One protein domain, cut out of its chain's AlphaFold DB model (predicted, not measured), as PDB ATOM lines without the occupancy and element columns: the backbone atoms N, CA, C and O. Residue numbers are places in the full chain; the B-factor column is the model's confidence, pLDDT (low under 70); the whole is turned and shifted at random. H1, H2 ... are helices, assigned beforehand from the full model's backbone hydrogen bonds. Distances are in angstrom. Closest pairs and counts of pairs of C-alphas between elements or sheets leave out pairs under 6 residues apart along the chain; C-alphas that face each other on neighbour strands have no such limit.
ATOM      1  N   LEU A 575      -2.548 -11.412   8.707       85.81
ATOM      2  CA  LEU A 575      -3.061 -10.852   7.455       85.81
ATOM      3  C   LEU A 575      -1.924 -10.439   6.520       85.81
ATOM      4  O   LEU A 575      -2.004 -10.711   5.327       85.81
ATOM      5  N   THR A 576      -0.847  -9.854   7.050       88.56
ATOM      6  CA  THR A 576       0.357  -9.540   6.268       88.56
ATOM      7  C   THR A 576       0.976 -10.797   5.660       88.56
ATOM      8  O   THR A 576       1.292 -10.803   4.473       88.56
ATOM      9  N   GLN A 577       1.118 -11.878   6.440       88.75
ATOM     10  CA  GLN A 577       1.655 -13.146   5.932       88.75
ATOM     11  C   GLN A 577       0.755 -13.733   4.841       88.75
ATOM     12  O   GLN A 577       1.243 -14.058   3.761       88.75
ATOM     13  N   ARG A 578      -0.565 -13.764   5.065       87.12
ATOM     14  CA  ARG A 578      -1.539 -14.218   4.064       87.12
ATOM     15  C   ARG A 578      -1.473 -13.388   2.777       87.12
ATOM     16  O   ARG A 578      -1.429 -13.948   1.688       87.12
ATOM     17  N   ALA A 579      -1.373 -12.062   2.886       87.94
ATOM     18  CA  ALA A 579      -1.242 -11.176   1.730       87.94
ATOM     19  C   ALA A 579       0.057 -11.420   0.939       87.94
ATOM     20  O   ALA A 579       0.058 -11.306  -0.287       87.94
ATOM     21  N   LEU A 580       1.159 -11.779   1.610       88.56
ATOM     22  CA  LEU A 580       2.406 -12.176   0.949       88.56
ATOM     23  C   LEU A 580       2.267 -13.528   0.232       88.56
ATOM     24  O   LEU A 580       2.732 -13.645  -0.903       88.56
ATOM     25  N   GLU A 581       1.615 -14.520   0.851       85.94
ATOM     26  CA  GLU A 581       1.336 -15.834   0.241       85.94
ATOM     27  C   GLU A 581       0.452 -15.711  -1.006       85.94
ATOM     28  O   GLU A 581       0.742 -16.312  -2.042       85.94
ATOM     29  N   GLU A 582      -0.605 -14.901  -0.918       85.38
ATOM     30  CA  GLU A 582      -1.604 -14.710  -1.971       85.38
ATOM     31  C   GLU A 582      -1.149 -13.736  -3.070       85.38
ATOM     32  O   GLU A 582      -1.775 -13.659  -4.135       85.38
ATOM     33  N   SER A 583      -0.054 -12.999  -2.850       81.50
ATOM     34  CA  SER A 583       0.439 -11.998  -3.793       81.50
ATOM     35  C   SER A 583       0.844 -12.628  -5.124       81.50
ATOM     36  O   SER A 583       1.802 -13.397  -5.233       81.50
ATOM     37  N   ARG A 584       0.131 -12.235  -6.183       74.38
ATOM     38  CA  ARG A 584       0.415 -12.641  -7.567       74.38
ATOM     39  C   ARG A 584       1.314 -11.654  -8.311       74.38
ATOM     40  O   ARG A 584       1.574 -11.853  -9.498       74.38
ATOM     41  N   ASN A 585       1.790 -10.608  -7.632       69.69
ATOM     42  CA  ASN A 585       2.637  -9.579  -8.226       69.69
ATOM     43  C   ASN A 585       4.020 -10.152  -8.546       69.69
ATOM     44  O   ASN A 585       4.929 -10.166  -7.718       69.69
ATOM     45  N   LYS A 586       4.174 -10.633  -9.782       68.25
ATOM     46  CA  LYS A 586       5.460 -11.029 -10.351       68.25
ATOM     47  C   LYS A 586       6.092  -9.812 -11.005       68.25
ATOM     48  O   LYS A 586       5.786  -9.491 -12.149       68.25
ATOM     49  N   ILE A 587       6.969  -9.134 -10.275       73.38
ATOM     50  CA  ILE A 587       7.849  -8.131 -10.873       73.38
ATOM     51  C   ILE A 587       8.997  -8.907 -11.533       73.38
ATOM     52  O   ILE A 587       9.666  -9.675 -10.832       73.38
ATOM     53  N   PRO A 588       9.219  -8.779 -12.858       56.72
ATOM     54  CA  PRO A 588      10.353  -9.416 -13.517       56.72
ATOM     55  C   PRO A 588      11.627  -9.060 -12.741       56.72
ATOM     56  O   PRO A 588      11.812  -7.899 -12.391       56.72
ATOM     57  N   PHE A 589      12.467 -10.051 -12.433       70.88
ATOM     58  CA  PHE A 589      13.734  -9.917 -11.685       70.88
ATOM     59  C   PHE A 589      13.661  -9.820 -10.148       70.88
ATOM     60  O   PHE A 589      14.716  -9.882  -9.516       70.88
ATOM     61  N   LEU A 590      12.479  -9.756  -9.521       71.06
ATOM     62  CA  LEU A 590      12.356  -9.852  -8.056       71.06
ATOM     63  C   LEU A 590      11.853 -11.236  -7.604       71.06
ATOM     64  O   LEU A 590      11.063 -11.870  -8.309       71.06
ATOM     65  N   PRO A 591      12.280 -11.731  -6.423       80.81
ATOM     66  CA  PRO A 591      11.712 -12.943  -5.845       80.81
ATOM     67  C   PRO A 591      10.209 -12.772  -5.586       80.81
ATOM     68  O   PRO A 591       9.766 -11.701  -5.174       80.81
ATOM     69  N   SER A 592       9.432 -13.842  -5.783       84.06
ATOM     70  CA  SER A 592       7.999 -13.851  -5.456       84.06
ATOM     71  C   SER A 592       7.778 -13.461  -3.986       84.06
ATOM     72  O   SER A 592       8.429 -14.072  -3.132       84.06
ATOM     73  N   PRO A 593       6.860 -12.526  -3.667       85.69
ATOM     74  CA  PRO A 593       6.584 -12.117  -2.286       85.69
ATOM     75  C   PRO A 593       6.242 -13.288  -1.356       85.69
ATOM     76  O   PRO A 593       6.657 -13.297  -0.201       85.69
ATOM     77  N   SER A 594       5.599 -14.330  -1.890       85.56
ATOM     78  CA  SER A 594       5.273 -15.563  -1.164       85.56
ATOM     79  C   SER A 594       6.483 -16.306  -0.589       85.56
ATOM     80  O   SER A 594       6.330 -17.089   0.340       85.56
ATOM     81  N   ARG A 595       7.704 -16.052  -1.085       85.12
ATOM     82  CA  ARG A 595       8.940 -16.619  -0.514       85.12
ATOM     83  C   ARG A 595       9.318 -16.016   0.835       85.12
ATOM     84  O   ARG A 595      10.101 -16.619   1.556       85.12
ATOM     85  N   PHE A 596       8.803 -14.830   1.143       85.56
ATOM     86  CA  PHE A 596       9.025 -14.145   2.414       85.56
ATOM     87  C   PHE A 596       7.876 -14.371   3.398       85.56
ATOM     88  O   PHE A 596       7.934 -13.873   4.520       85.56
ATOM     89  N   ALA A 597       6.842 -15.107   2.980       86.69
ATOM     90  CA  ALA A 597       5.751 -15.461   3.855       86.69
ATOM     91  C   ALA A 597       6.131 -16.632   4.771       86.69
ATOM     92  O   ALA A 597       6.741 -17.615   4.344       86.69
ATOM     93  N   VAL A 598       5.743 -16.530   6.035       83.19
ATOM     94  CA  VAL A 598       5.807 -17.611   7.013       83.19
ATOM     95  C   VAL A 598       4.423 -18.229   7.113       83.19
ATOM     96  O   VAL A 598       3.434 -17.506   7.225       83.19
ATOM     97  N   LYS A 599       4.361 -19.564   7.138       78.00
ATOM     98  CA  LYS A 599       3.106 -20.282   7.368       78.00
ATOM     99  C   LYS A 599       2.483 -19.817   8.679       78.00
ATOM    100  O   LYS A 599       3.100 -19.931   9.738       78.00
ATOM    101  N   THR A 600       1.254 -19.325   8.607       76.75
ATOM    102  CA  THR A 600       0.477 -18.926   9.783       76.75
ATOM    103  C   THR A 600      -0.736 -19.829   9.937       76.75
ATOM    104  O   THR A 600      -1.346 -20.235   8.950       76.75
ATOM    105  N   LEU A 601      -1.082 -20.154  11.183       76.88
ATOM    106  CA  LEU A 601      -2.320 -20.847  11.516       76.88
ATOM    107  C   LEU A 601      -3.092 -20.011  12.532       76.88
ATOM    108  O   LEU A 601      -2.530 -19.541  13.520       76.88
ATOM    109  N   GLU A 602      -4.378 -19.823  12.272       78.56
ATOM    110  CA  GLU A 602      -5.296 -19.177  13.201       78.56
ATOM    111  C   GLU A 602      -5.774 -20.208  14.228       78.56
ATOM    112  O   GLU A 602      -6.288 -21.264  13.864       78.56
ATOM    113  N   ILE A 603      -5.557 -19.915  15.509       77.81
ATOM    114  CA  ILE A 603      -5.945 -20.776  16.630       77.81
ATOM    115  C   ILE A 603      -7.214 -20.178  17.226       77.81
ATOM    116  O   ILE A 603      -7.166 -19.100  17.814       77.81
ATOM    117  N   ASN A 604      -8.339 -20.874  17.080       79.75
ATOM    118  CA  ASN A 604      -9.628 -20.439  17.622       79.75
ATOM    119  C   ASN A 604      -9.984 -21.182  18.919       79.75
ATOM    120  O   ASN A 604     -10.764 -20.685  19.727       79.75
ATOM    121  N   LYS A 605      -9.413 -22.374  19.126       82.62
ATOM    122  CA  LYS A 605      -9.588 -23.201  20.330       82.62
ATOM    123  C   LYS A 605      -8.291 -23.943  20.688       82.62
ATOM    124  O   LYS A 605      -7.491 -24.222  19.794       82.62
ATOM    125  N   PRO A 606      -8.094 -24.355  21.957       75.50
ATOM    126  CA  PRO A 606      -6.868 -25.038  22.391       75.50
ATOM    127  C   PRO A 606      -6.510 -26.291  21.570       75.50
ATOM    128  O   PRO A 606      -5.341 -26.534  21.281       75.50
ATOM    129  N   GLY A 607      -7.510 -27.052  21.109       75.56
ATOM    130  CA  GLY A 607      -7.299 -28.246  20.275       75.56
ATOM    131  C   GLY A 607      -6.703 -27.973  18.883       75.56
ATOM    132  O   GLY A 607      -6.151 -28.887  18.264       75.56
ATOM    133  N   ASP A 608      -6.751 -26.731  18.393       75.56
ATOM    134  CA  ASP A 608      -6.138 -26.362  17.110       75.56
ATOM    135  C   ASP A 608      -4.604 -26.399  17.201       75.56
ATOM    136  O   ASP A 608      -3.931 -26.710  16.220       75.56
ATOM    137  N   VAL A 609      -4.042 -26.183  18.399       71.56
ATOM    138  CA  VAL A 609      -2.598 -26.274  18.665       71.56
ATOM    139  C   VAL A 609      -2.108 -27.700  18.422       71.56
ATOM    140  O   VAL A 609      -1.167 -27.913  17.660       71.56
ATOM    141  N   THR A 610      -2.798 -28.700  18.979       69.19
ATOM    142  CA  THR A 610      -2.451 -30.116  18.782       69.19
ATOM    143  C   THR A 610      -2.551 -30.551  17.316       69.19
ATOM    144  O   THR A 610      -1.682 -31.281  16.832       69.19
ATOM    145  N   GLY A 611      -3.553 -30.052  16.580       66.88
ATOM    146  CA  GLY A 611      -3.726 -30.320  15.147       66.88
ATOM    147  C   GLY A 611      -2.724 -29.596  14.238       66.88
ATOM    148  O   GLY A 611      -2.509 -30.015  13.101       66.88
ATOM    149  N   SER A 612      -2.079 -28.537  14.732       70.31
ATOM    150  CA  SER A 612      -1.156 -27.708  13.947       70.31
ATOM    151  C   SER A 612       0.246 -28.301  13.769       70.31
ATOM    152  O   SER A 612       0.986 -27.862  12.888       70.31
ATOM    153  N   SER A 613       0.587 -29.340  14.540       67.00
ATOM    154  CA  SER A 613       1.874 -30.057  14.489       67.00
ATOM    155  C   SER A 613       2.220 -30.634  13.107       67.00
ATOM    156  O   SER A 613       3.392 -30.787  12.774       67.00
ATOM    157  N   ASN A 614       1.211 -30.886  12.266       69.69
ATOM    158  CA  ASN A 614       1.389 -31.344  10.885       69.69
ATOM    159  C   ASN A 614       1.733 -30.210   9.896       69.69
ATOM    160  O   ASN A 614       2.121 -30.476   8.759       69.69
TER     161      ASN A 614
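This is residues 575 to 614 of the 629 residues of the protein "carnosine synthase 1-like" of Lingula unguis (UniProt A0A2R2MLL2). A thin rod, with the short helices H1 and H2 packed together and the link between them looping out, its residues 586 to 591 sticking out at one end; a stretched link leads from H2 to the small helix H3 at the other end. The printed part has 40 residues, with three named helices in the order H1, H2, H3 and no named strand; 19 residues are in these helices, and the class is all helix. It is only just extended, close to loose, with a radius of gyration of the C-alphas of 13.7 A and spans of 42 by 17 by 10 A.

H1, residues 575 to 582, touches H2, residues 593 to 596; the closest C-alphas, of Glu 581 and Ser 594, are 4.2 A apart. H3, residues 606 to 612, is apart from both. Every O i to N i+4 pair is within hydrogen-bond range in H1, 2 of 3 in H3, and H2 is too short for one.

H1 begins at C-alpha 575 (-3.061, -10.852, 7.455) and is 10.3 A long. H2 measures 5.7 A. H3, 10.5 A, ends at C-alpha 612 (-1.156, -27.708, 13.947).

The farthest C-alphas, of Pro 588 and Pro 606, are 42.8 A apart. The printed part has no cut, and both links are short. The pLDDT is under 70 at residues 585 to 586, 588, 610 to 611 and 613 to 614.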